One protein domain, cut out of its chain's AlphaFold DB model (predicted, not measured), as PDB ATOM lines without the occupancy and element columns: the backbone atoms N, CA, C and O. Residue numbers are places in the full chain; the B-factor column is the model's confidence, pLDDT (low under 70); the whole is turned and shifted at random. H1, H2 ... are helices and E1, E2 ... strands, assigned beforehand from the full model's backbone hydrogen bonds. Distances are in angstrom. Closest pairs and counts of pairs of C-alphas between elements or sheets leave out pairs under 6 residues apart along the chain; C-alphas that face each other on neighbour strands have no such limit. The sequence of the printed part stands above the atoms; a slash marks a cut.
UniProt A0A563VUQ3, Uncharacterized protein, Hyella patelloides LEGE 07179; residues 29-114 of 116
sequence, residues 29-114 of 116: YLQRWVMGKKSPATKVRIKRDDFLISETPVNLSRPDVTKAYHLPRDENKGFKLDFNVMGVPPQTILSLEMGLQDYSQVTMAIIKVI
ATOM      1  N   TYR A  29      23.206   3.534   8.146       92.19
ATOM      2  CA  TYR A  29      23.477   2.811   9.387       92.19
ATOM      3  C   TYR A  29      24.943   2.372   9.457       92.19
ATOM      4  O   TYR A  29      25.452   1.658   8.591       92.19
ATOM      5  N   LEU A  30      25.624   2.763  10.530       91.94
ATOM      6  CA  LEU A  30      27.004   2.417  10.839       91.94
ATOM      7  C   LEU A  30      27.057   1.641  12.155       91.94
ATOM      8  O   LEU A  30      26.817   2.184  13.231       91.94
ATOM      9  N   GLN A  31      27.445   0.369  12.083       93.88
ATOM     10  CA  GLN A  31      27.761  -0.439  13.256       93.88
ATOM     11  C   GLN A  31      29.226  -0.864  13.202       93.88
ATOM     12  O   GLN A  31      29.630  -1.678  12.369       93.88
ATOM     13  N   ARG A  32      30.045  -0.293  14.083       93.38
ATOM     14  CA  ARG A  32      31.498  -0.507  14.118       93.38
ATOM     15  C   ARG A  32      32.004  -0.454  15.559       93.38
ATOM     16  O   ARG A  32      31.222  -0.401  16.504       93.38
ATOM     17  N   TRP A  33      33.317  -0.540  15.724       93.44
ATOM     18  CA  TRP A  33      34.001  -0.357  16.996       93.44
ATOM     19  C   TRP A  33      35.090   0.702  16.859       93.44
ATOM     20  O   TRP A  33      35.582   0.945  15.758       93.44
ATOM     21  N   VAL A  34      35.434   1.340  17.973       92.50
ATOM     22  CA  VAL A  34      36.454   2.385  18.066       92.50
ATOM     23  C   VAL A  34      37.251   2.236  19.353       92.50
ATOM     24  O   VAL A  34      36.767   1.709  20.356       92.50
ATOM     25  N   MET A  35      38.488   2.722  19.335       88.88
ATOM     26  CA  MET A  35      39.374   2.674  20.489       88.88
ATOM     27  C   MET A  35      40.272   3.901  20.511       88.88
ATOM     28  O   MET A  35      40.947   4.199  19.528       88.88
ATOM     29  N   GLY A  36      40.294   4.607  21.638       86.88
ATOM     30  CA  GLY A  36      41.271   5.662  21.863       86.88
ATOM     31  C   GLY A  36      42.559   5.087  22.450       86.88
ATOM     32  O   GLY A  36      42.531   4.175  23.275       86.88
ATOM     33  N   LYS A  37      43.705   5.608  22.000       83.94
ATOM     34  CA  LYS A  37      45.031   5.086  22.369       83.94
ATOM     35  C   LYS A  37      45.428   5.422  23.808       83.94
ATOM     36  O   LYS A  37      45.959   4.575  24.513       83.94
ATOM     37  N   LYS A  38      45.226   6.680  24.213       86.25
ATOM     38  CA  LYS A  38      45.602   7.199  25.542       86.25
ATOM     39  C   LYS A  38      44.404   7.390  26.470       86.25
ATOM     40  O   LYS A  38      44.557   7.318  27.682       86.25
ATOM     41  N   SER A  39      43.232   7.631  25.892       89.12
ATOM     42  CA  SER A  39      41.992   7.916  26.602       89.12
ATOM     43  C   SER A  39      40.857   7.102  25.976       89.12
ATOM     44  O   SER A  39      40.838   6.977  24.748       89.12
ATOM     45  N   PRO A  40      39.942   6.505  26.760       90.12
ATOM     46  CA  PRO A  40      38.827   5.730  26.226       90.12
ATOM     47  C   PRO A  40      37.925   6.551  25.303       90.12
ATOM     48  O   PRO A  40      37.643   7.721  25.559       90.12
ATOM     49  N   ALA A  41      37.438   5.906  24.242       92.44
ATOM     50  CA  ALA A  41      36.391   6.461  23.395       92.44
ATOM     51  C   ALA A  41      35.067   6.466  24.160       92.44
ATOM     52  O   ALA A  41      34.686   5.437  24.708       92.44
ATOM     53  N   THR A  42      34.372   7.599  24.182       95.00
ATOM     54  CA  THR A  42      33.094   7.744  24.900       95.00
ATOM     55  C   THR A  42      31.915   7.876  23.948       95.00
ATOM     56  O   THR A  42      30.814   7.424  24.257       95.00
ATOM     57  N   LYS A  43      32.137   8.465  22.772       96.62
ATOM     58  CA  LYS A  43      31.095   8.701  21.773       96.62
ATOM     59  C   LYS A  43      31.642   8.850  20.367       96.62
ATOM     60  O   LYS A  43      32.808   9.193  20.180       96.62
ATOM     61  N   VAL A  44      30.767   8.638  19.394       97.50
ATOM     62  CA  VAL A  44      31.006   8.873  17.971       97.50
ATOM     63  C   VAL A  44      30.004   9.902  17.468       97.50
ATOM     64  O   VAL A  44      28.847   9.903  17.882       97.50
ATOM     65  N   ARG A  45      30.461  10.793  16.593       97.12
ATOM     66  CA  ARG A  45      29.691  11.895  16.029       97.12
ATOM     67  C   ARG A  45      29.836  11.928  14.525       97.12
ATOM     68  O   ARG A  45      30.916  11.654  14.009       97.12
ATOM     69  N   ILE A  46      28.779  12.357  13.857       96.38
ATOM     70  CA  ILE A  46      28.860  12.867  12.497       96.38
ATOM     71  C   ILE A  46      28.642  14.366  12.538       96.38
ATOM     72  O   ILE A  46      27.643  14.833  13.089       96.38
ATOM     73  N   LYS A  47      29.570  15.112  11.941       95.31
ATOM     74  CA  LYS A  47      29.445  16.553  11.764       95.31
ATOM     75  C   LYS A  47      29.509  16.944  10.299       95.31
ATOM     76  O   LYS A  47      30.055  16.226   9.465       95.31
ATOM     77  N   ARG A  48      28.956  18.113  10.019       93.44
ATOM     78  CA  ARG A  48      29.185  18.893   8.808       93.44
ATOM     79  C   ARG A  48      29.760  20.221   9.257       93.44
ATOM     80  O   ARG A  48      29.057  20.960   9.942       93.44
ATOM     81  N   ASP A  49      31.010  20.490   8.906       88.25
ATOM     82  CA  ASP A  49      31.761  21.608   9.479       88.25
ATOM     83  C   ASP A  49      31.689  21.531  11.022       88.25
ATOM     84  O   ASP A  49      32.042  20.503  11.602       88.25
ATOM     85  N   ASP A  50      31.138  22.547  11.688       88.81
ATOM     86  CA  ASP A  50      30.917  22.553  13.141       88.81
ATOM     87  C   ASP A  50      29.506  22.100  13.567       88.81
ATOM     88  O   ASP A  50      29.195  22.029  14.759       88.81
ATOM     89  N   PHE A  51      28.634  21.766  12.612       91.31
ATOM     90  CA  PHE A  51      27.261  21.352  12.884       91.31
ATOM     91  C   PHE A  51      27.171  19.853  13.187       91.31
ATOM     92  O   PHE A  51      27.491  19.009  12.346       91.31
ATOM     93  N   LEU A  52      26.685  19.506  14.382       93.50
ATOM     94  CA  LEU A  52      26.444  18.123  14.786       93.50
ATOM     95  C   LEU A  52      25.193  17.565  14.097       93.50
ATOM     96  O   LEU A  52      24.090  18.047  14.327       93.50
ATOM     97  N   ILE A  53      25.366  16.516  13.293       93.75
ATOM     98  CA  ILE A  53      24.264  15.814  12.618       93.75
ATOM     99  C   ILE A  53      23.729  14.677  13.486       93.75
ATOM    100  O   ILE A  53      22.520  14.514  13.615       93.75
ATOM    101  N   SER A  54      24.624  13.868  14.052       94.88
ATOM    102  CA  SER A  54      24.260  12.708  14.869       94.88
ATOM    103  C   SER A  54      25.366  12.411  15.880       94.88
ATOM    104  O   SER A  54      26.546  12.644  15.604       94.88
ATOM    105  N   GLU A  55      24.995  11.910  17.056       96.88
ATOM    106  CA  GLU A  55      25.903  11.487  18.124       96.88
ATOM    107  C   GLU A  55      25.375  10.195  18.755       96.88
ATOM    108  O   GLU A  55      24.184  10.069  19.023       96.88
ATOM    109  N   THR A  56      26.271   9.249  19.029       97.44
ATOM    110  CA  THR A  56      25.949   8.001  19.733       97.44
ATOM    111  C   THR A  56      27.045   7.661  20.747       97.44
ATOM    112  O   THR A  56      28.226   7.931  20.484       97.44
ATOM    113  N   PRO A  57      26.718   7.067  21.907       96.69
ATOM    114  CA  PRO A  57      27.727   6.585  22.841       96.69
ATOM    115  C   PRO A  57      28.487   5.363  22.299       96.69
ATOM    116  O   PRO A  57      27.964   4.548  21.538       96.69
ATOM    117  N   VAL A  58      29.730   5.196  22.753       95.00
ATOM    118  CA  VAL A  58      30.504   3.958  22.571       95.00
ATOM    119  C   VAL A  58      30.228   3.059  23.773       95.00
ATOM    120  O   VAL A  58      30.947   3.087  24.764       95.00
ATOM    121  N   ASN A  59      29.125   2.315  23.719       93.56
ATOM    122  CA  ASN A  59      28.652   1.496  24.838       93.56
ATOM    123  C   ASN A  59      28.288   0.056  24.446       93.56
ATOM    124  O   ASN A  59      27.753  -0.683  25.269       93.56
ATOM    125  N   LEU A  60      28.548  -0.355  23.201       93.44
ATOM    126  CA  LEU A  60      28.249  -1.719  22.777       93.44
ATOM    127  C   LEU A  60      29.408  -2.642  23.136       93.44
ATOM    128  O   LEU A  60      30.548  -2.415  22.713       93.44
ATOM    129  N   SER A  61      29.090  -3.705  23.869       91.25
ATOM    130  CA  SER A  61      30.063  -4.727  24.247       91.25
ATOM    131  C   SER A  61      30.626  -5.439  23.010       91.25
ATOM    132  O   SER A  61      29.900  -5.821  22.087       91.25
ATOM    133  N   ARG A  62      31.954  -5.562  22.982       90.69
ATOM    134  CA  ARG A  62      32.786  -6.156  21.931       90.69
ATOM    135  C   ARG A  62      33.929  -6.954  22.570       90.69
ATOM    136  O   ARG A  62      35.094  -6.558  22.470       90.69
ATOM    137  N   PRO A  63      33.619  -8.085  23.230       88.06
ATOM    138  CA  PRO A  63      34.631  -8.919  23.877       88.06
ATOM    139  C   PRO A  63      35.603  -9.530  22.855       88.06
ATOM    140  O   PRO A  63      36.764  -9.778  23.173       88.06
ATOM    141  N   ASP A  64      35.159  -9.711  21.606       88.81
ATOM    142  CA  ASP A  64      35.989 -10.111  20.469       88.81
ATOM    143  C   ASP A  64      37.140  -9.124  20.221       88.81
ATOM    144  O   ASP A  64      38.286  -9.534  20.032       88.81
ATOM    145  N   VAL A  65      36.856  -7.822  20.303       87.00
ATOM    146  CA  VAL A  65      37.851  -6.752  20.146       87.00
ATOM    147  C   VAL A  65      38.772  -6.703  21.365       87.00
ATOM    148  O   VAL A  65      39.992  -6.675  21.212       87.00
ATOM    149  N   THR A  66      38.224  -6.763  22.581       84.88
ATOM    150  CA  THR A  66      39.025  -6.780  23.818       84.88
ATOM    151  C   THR A  66      40.019  -7.935  23.838       84.88
ATOM    152  O   THR A  66      41.183  -7.733  24.186       84.88
ATOM    153  N   LYS A  67      39.586  -9.128  23.412       86.44
ATOM    154  CA  LYS A  67      40.429 -10.323  23.332       86.44
ATOM    155  C   LYS A  67      41.519 -10.187  22.269       86.44
ATOM    156  O   LYS A  67      42.669 -10.496  22.556       86.44
ATOM    157  N   ALA A  68      41.184  -9.706  21.070       88.56
ATOM    158  CA  ALA A  68      42.153  -9.544  19.985       88.56
ATOM    159  C   ALA A  68      43.274  -8.543  20.327       88.56
ATOM    160  O   ALA A  68      44.420  -8.737  19.928       88.56
ATOM    161  N   TYR A  69      42.951  -7.496  21.092       84.06
ATOM    162  CA  TYR A  69      43.878  -6.408  21.419       84.06
ATOM    163  C   TYR A  69      44.379  -6.417  22.878       84.06
ATOM    164  O   TYR A  69      45.062  -5.478  23.277       84.06
ATOM    165  N   HIS A  70      44.079  -7.462  23.663       82.62
ATOM    166  CA  HIS A  70      44.503  -7.641  25.065       82.62
ATOM    167  C   HIS A  70      44.273  -6.405  25.954       82.62
ATOM    168  O   HIS A  70      45.155  -5.961  26.690       82.62
ATOM    169  N   LEU A  71      43.080  -5.813  25.867       73.94
ATOM    170  CA  LEU A  71      42.787  -4.554  26.552       73.94
ATOM    171  C   LEU A  71      42.342  -4.801  28.000       73.94
ATOM    172  O   LEU A  71      41.423  -5.585  28.225       73.94
ATOM    173  N   PRO A  72      42.910  -4.095  28.990       59.59
ATOM    174  CA  PRO A  72      42.748  -4.478  30.391       59.59
ATOM    175  C   PRO A  72      41.474  -3.972  31.090       59.59
ATOM    176  O   PRO A  72      41.365  -4.170  32.296       59.59
ATOM    177  N   ARG A  73      40.545  -3.258  30.431       65.31
ATOM    178  CA  ARG A  73      39.547  -2.472  31.196       65.31
ATOM    179  C   ARG A  73      38.118  -2.372  30.695       65.31
ATOM    180  O   ARG A  73      37.266  -2.057  31.516       65.31
ATOM    181  N   ASP A  74      37.835  -2.537  29.410       68.94
ATOM    182  CA  ASP A  74      36.524  -2.115  28.918       68.94
ATOM    183  C   ASP A  74      36.140  -2.841  27.630       68.94
ATOM    184  O   ASP A  74      36.805  -2.701  26.604       68.94
ATOM    185  N   GLU A  75      35.073  -3.632  27.705       78.19
ATOM    186  CA  GLU A  75      34.494  -4.349  26.570       78.19
ATOM    187  C   GLU A  75      33.619  -3.445  25.705       78.19
ATOM    188  O   GLU A  75      33.327  -3.784  24.559       78.19
ATOM    189  N   ASN A  76      33.240  -2.270  26.205       85.44
ATOM    190  CA  ASN A  76      32.393  -1.338  25.486       85.44
ATOM    191  C   ASN A  76      33.235  -0.538  24.494       85.44
ATOM    192  O   ASN A  76      33.781   0.529  24.783       85.44
ATOM    193  N   LYS A  77      33.404  -1.118  23.309       89.06
ATOM    194  CA  LYS A  77      34.173  -0.535  22.199       89.06
ATOM    195  C   LYS A  77      33.347  -0.376  20.938       89.06
ATOM    196  O   LYS A  77      33.787   0.282  20.003       89.06
ATOM    197  N   GLY A  78      32.161  -0.968  20.891       93.19
ATOM    198  CA  GLY A  78      31.245  -0.852  19.772       93.19
ATOM    199  C   GLY A  78      30.343   0.376  19.869       93.19
ATOM    200  O   GLY A  78      30.056   0.885  20.951       93.19
ATOM    201  N   PHE A  79      29.840   0.796  18.715       95.50
ATOM    202  CA  PHE A  79      28.799   1.806  18.588       95.50
ATOM    203  C   PHE A  79      27.843   1.447  17.442       95.50
ATOM    204  O   PHE A  79      28.199   0.708  16.516       95.50
ATOM    205  N   LYS A  80      26.624   1.979  17.525       96.75
ATOM    206  CA  LYS A  80      25.623   1.990  16.455       96.75
ATOM    207  C   LYS A  80      25.235   3.439  16.229       96.75
ATOM    208  O   LYS A  80      24.777   4.093  17.163       96.75
ATOM    209  N   LEU A  81      25.480   3.930  15.025       95.06
ATOM    210  CA  LEU A  81      25.143   5.280  14.613       95.06
ATOM    211  C   LEU A  81      24.312   5.199  13.346       95.06
ATOM    212  O   LEU A  81      24.741   4.601  12.363       95.06
ATOM    213  N   ASP A  82      23.160   5.835  13.365       93.56
ATOM    214  CA  ASP A  82      22.386   6.144  12.182       93.56
ATOM    215  C   ASP A  82      22.342   7.659  11.981       93.56
ATOM    216  O   ASP A  82      22.476   8.455  12.919       93.56
ATOM    217  N   PHE A  83      22.243   8.069  10.722       92.00
ATOM    218  CA  PHE A  83      22.039   9.467  10.383       92.00
ATOM    219  C   PHE A  83      21.246   9.594   9.094       92.00
ATOM    220  O   PHE A  83      21.440   8.835   8.144       92.00
ATOM    221  N   ASN A  84      20.363  10.585   9.085       89.50
ATOM    222  CA  ASN A  84      19.545  10.919   7.937       89.50
ATOM    223  C   ASN A  84      20.351  11.790   6.960       89.50
ATOM    224  O   ASN A  84      20.921  12.810   7.357       89.50
ATOM    225  N   VAL A  85      20.398  11.397   5.688       86.50
ATOM    226  CA  VAL A  85      21.013  12.180   4.610       86.50
ATOM    227  C   VAL A  85      20.030  13.107   3.891       86.50
ATOM    228  O   VAL A  85      20.464  13.969   3.127       86.50
ATOM    229  N   MET A  86      18.722  13.010   4.151       85.00
ATOM    230  CA  MET A  86      17.760  14.014   3.687       85.00
ATOM    231  C   MET A  86      18.099  15.378   4.276       85.00
ATOM    232  O   MET A  86      18.322  15.533   5.474       85.00
ATOM    233  N   GLY A  87      18.134  16.388   3.410       79.50
ATOM    234  CA  GLY A  87      18.532  17.740   3.796       79.50
ATOM    235  C   GLY A  87      20.043  17.919   3.974       79.50
ATOM    236  O   GLY A  87      20.491  19.012   4.327       79.50
ATOM    237  N   VAL A  88      20.856  16.890   3.708       84.25
ATOM    238  CA  VAL A  88      22.290  17.073   3.467       84.25
ATOM    239  C   VAL A  88      22.468  17.535   2.018       84.25
ATOM    240  O   VAL A  88      22.067  16.810   1.108       84.25
ATOM    241  N   PRO A  89      23.040  18.730   1.769       84.38
ATOM    242  CA  PRO A  89      23.258  19.203   0.410       84.38
ATOM    243  C   PRO A  89      24.121  18.221  -0.397       84.38
ATOM    244  O   PRO A  89      25.019  17.582   0.166       84.38
ATOM    245  N   PRO A  90      23.919  18.111  -1.719       82.44
ATOM    246  CA  PRO A  90      24.837  17.368  -2.572       82.44
ATOM    247  C   PRO A  90      26.264  17.901  -2.432       82.44
ATOM    248  O   PRO A  90      26.467  19.084  -2.173       82.44
ATOM    249  N   GLN A  91      27.256  17.035  -2.640       86.62
ATOM    250  CA  GLN A  91      28.683  17.382  -2.563       86.62
ATOM    251  C   GLN A  91      29.153  17.812  -1.162       86.62
ATOM    252  O   GLN A  91      30.258  18.334  -1.016       86.62
ATOM    253  N   THR A  92      28.355  17.547  -0.123       90.12
ATOM    254  CA  THR A  92      28.724  17.836   1.265       90.12
ATOM    255  C   THR A  92      29.789  16.866   1.773       90.12
ATOM    256  O   THR A  92      29.740  15.658   1.518       90.12
ATOM    257  N   ILE A  93      30.730  17.404   2.547       94.12
ATOM    258  CA  ILE A  93      31.723  16.646   3.302       94.12
ATOM    259  C   ILE A  93      31.244  16.527   4.748       94.12
ATOM    260  O   ILE A  93      30.948  17.530   5.394       94.12
ATOM    261  N   LEU A  94      31.175  15.299   5.253       94.81
ATOM    262  CA  LEU A  94      30.900  15.014   6.657       94.81
ATOM    263  C   LEU A  94      32.151  14.444   7.324       94.81
ATOM    264  O   LEU A  94      32.878  13.655   6.713       94.81
ATOM    265  N   SER A  95      32.381  14.796   8.585       96.19
ATOM    266  CA  SER A  95      33.404  14.173   9.422       96.19
ATOM    267  C   SER A  95      32.765  13.147  10.350       96.19
ATOM    268  O   SER A  95      31.748  13.405  10.993       96.19
ATOM    269  N   LEU A  96      33.370  11.962  10.423       96.25
ATOM    270  CA  LEU A  96      33.091  10.982  11.463       96.25
ATOM    271  C   LEU A  96      34.152  11.145  12.548       96.25
ATOM    272  O   LEU A  96      35.332  10.877  12.316       96.25
ATOM    273  N   GLU A  97      33.739  11.565  13.733       96.50
ATOM    274  CA  GLU A  97      34.632  11.915  14.835       96.50
ATOM    275  C   GLU A  97      34.365  11.049  16.056       96.50
ATOM    276  O   GLU A  97      33.222  10.709  16.354       96.50
ATOM    277  N   MET A  98      35.412  10.729  16.810       95.50
ATOM    278  CA  MET A  98      35.277  10.169  18.150       95.50
ATOM    279  C   MET A  98      35.576  11.226  19.207       95.50
ATOM    280  O   MET A  98      36.544  11.978  19.099       95.50
ATOM    281  N   GLY A  99      34.754  11.257  20.252       95.44
ATOM    282  CA  GLY A  99      35.065  11.941  21.499       95.44
ATOM    283  C   GLY A  99      35.744  10.983  22.468       95.44
ATOM    284  O   GLY A  99      35.274   9.859  22.666       95.44
ATOM    285  N   LEU A 100      36.833  11.434  23.080       94.62
ATOM    286  CA  LEU A 100      37.535  10.705  24.129       94.62
ATOM    287  C   LEU A 100      37.145  11.237  25.516       94.62
ATOM    288  O   LEU A 100      36.574  12.320  25.651       94.62
ATOM    289  N   GLN A 101      37.423  10.460  26.562       93.12
ATOM    290  CA  GLN A 101      37.105  10.822  27.950       93.12
ATOM    291  C   GLN A 101      37.879  12.059  28.443       93.12
ATOM    292  O   GLN A 101      37.437  12.736  29.364       93.12
ATOM    293  N   ASP A 102      39.009  12.380  27.813       94.44
ATOM    294  CA  ASP A 102      39.826  13.569  28.100       94.44
ATOM    295  C   ASP A 102      39.351  14.819  27.336       94.44
ATOM    296  O   ASP A 102      40.090  15.793  27.218       94.44
ATOM    297  N   TYR A 103      38.124  14.784  26.804       93.31
ATOM    298  CA  TYR A 103      37.496  15.828  25.989       93.31
ATOM    299  C   TYR A 103      38.141  16.072  24.621       93.31
ATOM    300  O   TYR A 103      37.636  16.896  23.853       93.31
ATOM    301  N   SER A 104      39.197  15.337  24.268       94.56
ATOM    302  CA  SER A 104      39.765  15.418  22.929       94.56
ATOM    303  C   SER A 104      38.807  14.840  21.881       94.56
ATOM    304  O   SER A 104      37.970  13.968  22.153       94.56
ATOM    305  N   GLN A 105      38.910  15.373  20.664       93.81
ATOM    306  CA  GLN A 105      38.135  14.944  19.506       93.81
ATOM    307  C   GLN A 105      39.102  14.490  18.420       93.81
ATOM    308  O   GLN A 105      40.095  15.163  18.148       93.81
ATOM    309  N   VAL A 106      38.826  13.332  17.826       95.00
ATOM    310  CA  VAL A 106      39.677  12.739  16.793       95.00
ATOM    311  C   VAL A 106      38.821  12.381  15.586       95.00
ATOM    312  O   VAL A 106      37.879  11.597  15.699       95.00
ATOM    313  N   THR A 107      39.164  12.930  14.423       95.38
ATOM    314  CA  THR A 107      38.530  12.573  13.149       95.38
ATOM    315  C   THR A 107      39.000  11.196  12.704       95.38
ATOM    316  O   THR A 107      40.194  10.950  12.556       95.38
ATOM    317  N   MET A 108      38.050  10.288  12.492       94.00
ATOM    318  CA  MET A 108      38.302   8.901  12.099       94.00
ATOM    319  C   MET A 108      38.134   8.687  10.597       94.00
ATOM    320  O   MET A 108      38.853   7.885  10.008       94.00
ATOM    321  N   ALA A 109      37.166   9.370   9.986       93.81
ATOM    322  CA  ALA A 109      36.884   9.252   8.563       93.81
ATOM    323  C   ALA A 109      36.225  10.517   8.014       93.81
ATOM    324  O   ALA A 109      35.627  11.301   8.753       93.81
ATOM    325  N   ILE A 110      36.307  10.665   6.693       94.56
ATOM    326  CA  ILE A 110      35.599  11.680   5.920       94.56
ATOM    327  C   ILE A 110      34.595  10.971   5.014       94.56
ATOM    328  O   ILE A 110      34.943  10.011   4.326       94.56
ATOM    329  N   ILE A 111      33.350  11.440   5.016       91.62
ATOM    330  CA  ILE A 111      32.259  10.903   4.203       91.62
ATOM    331  C   ILE A 111      31.890  11.970   3.178       91.62
ATOM    332  O   ILE A 111      31.479  13.071   3.540       91.62
ATOM    333  N   LYS A 112      32.040  11.653   1.891       91.31
ATOM    334  CA  LYS A 112      31.630  12.539   0.798       91.31
ATOM    335  C   LYS A 112      30.254  12.121   0.300       91.31
ATOM    336  O   LYS A 112      30.101  11.025  -0.232       91.31
ATOM    337  N   VAL A 113      29.272  13.002   0.449       86.62
ATOM    338  CA  VAL A 113      27.929  12.798  -0.098       86.62
ATOM    339  C   VAL A 113      27.937  13.265  -1.548       86.62
ATOM    340  O   VAL A 113      28.146  14.445  -1.819       86.62
ATOM    341  N   ILE A 114      27.747  12.346  -2.492       83.25
ATOM    342  CA  ILE A 114      27.674  12.655  -3.926       83.25
ATOM    343  C   ILE A 114      26.217  12.599  -4.403       83.25
ATOM    344  O   ILE A 114      25.457  11.774  -3.893       83.25
TER     345      ILE A 114
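What this domain is: This is residues 29 to 114 of the 116 residues of an uncharacterized protein of Hyella patelloides LEGE 07179 (UniProt A0A563VUQ3). A strongly twisted sheet of four strands, E3, E2, E5 and E6, has a two-strand ribbon, E1 and E4, over part of one face, making a small, lopsided sandwich that is only partly face to face, with E4 close along E3 and E2. The short helix H1 sits at one end of the long axis, beyond the start of E4, and the link from E4 to E5 makes the other end. The printed part has 86 residues with six named strands and one named helix, in the order E1, E2, E3, H1, E4, E5, E6, and is mostly strand; both sheets, E3 - E2 - E5 - E6 and E1 - E4, are antiparallel. It is compact, with a radius of gyration of the C-alphas of 13.7 A, but elongated, spanning 43 by 24 by 16 A.

Where its parts are: In the larger sheet, E3 is residues 51 to 57, 17.8 A long, E2 is residues 41 to 48, 20.5 A, E5 is residues 93 to 100, 22.4 A, and E6 is residues 105 to 112, 20.0 A, ending at C-alpha 112 (31.630, 12.539, 0.798). E1, residues 29 to 33, is 13.4 A long and begins at C-alpha 29 (23.477, 2.811, 9.387). E4, residues 76 to 84, is the longest strand, 25.0 A. H1, residues 63 to 69, is 9.9 A long and begins at C-alpha 63 (34.631, -8.919, 23.877).

How they stand to each other: In the larger sheet E3 and E6 are the edge strands, and the strands' lines turn by 63 degrees from edge to edge. E2 and E3 form a hairpin, with N 46 and O 54 2.8 A apart. E2 and E5 are antiparallel at 160 degrees, with N 45 and O 97 2.8 A apart. E5 and E6 form a second hairpin, with N 96 and O 109 2.9 A apart; E6 bends by 59 degrees at residue 108. The two sheets form a sandwich, two sheets face to face, 9.5 A centre to centre where they face each other, with best planes 40 degrees apart. The closest C-alphas of E3 and E4 are those of Thr 56 and Leu 81, 5.9 A apart; those of E2 and E4 are Val 44 and Phe 79, 7.4 A. E1 and E4 are antiparallel at 161 degrees, with N 30 and O 81 2.7 A apart; E1 is apart from E3, E5 and E6, among others. Residues 60 to 61 pair antiparallel with residues 76 to 78 of E4. H1 is not on the larger sheet; its closest C-alpha to E4 is Val 65, 7.5 A from Lys 77. In H1 every O i to N i+4 pair is within hydrogen-bond range.

The domain as a whole: The C-alphas farthest apart, those of Pro 72 and Pro 90, are 43.4 A from each other. The printed part has no cut and no long link. Its mean pLDDT is 90.2, and residues 72 to 74 are under 70.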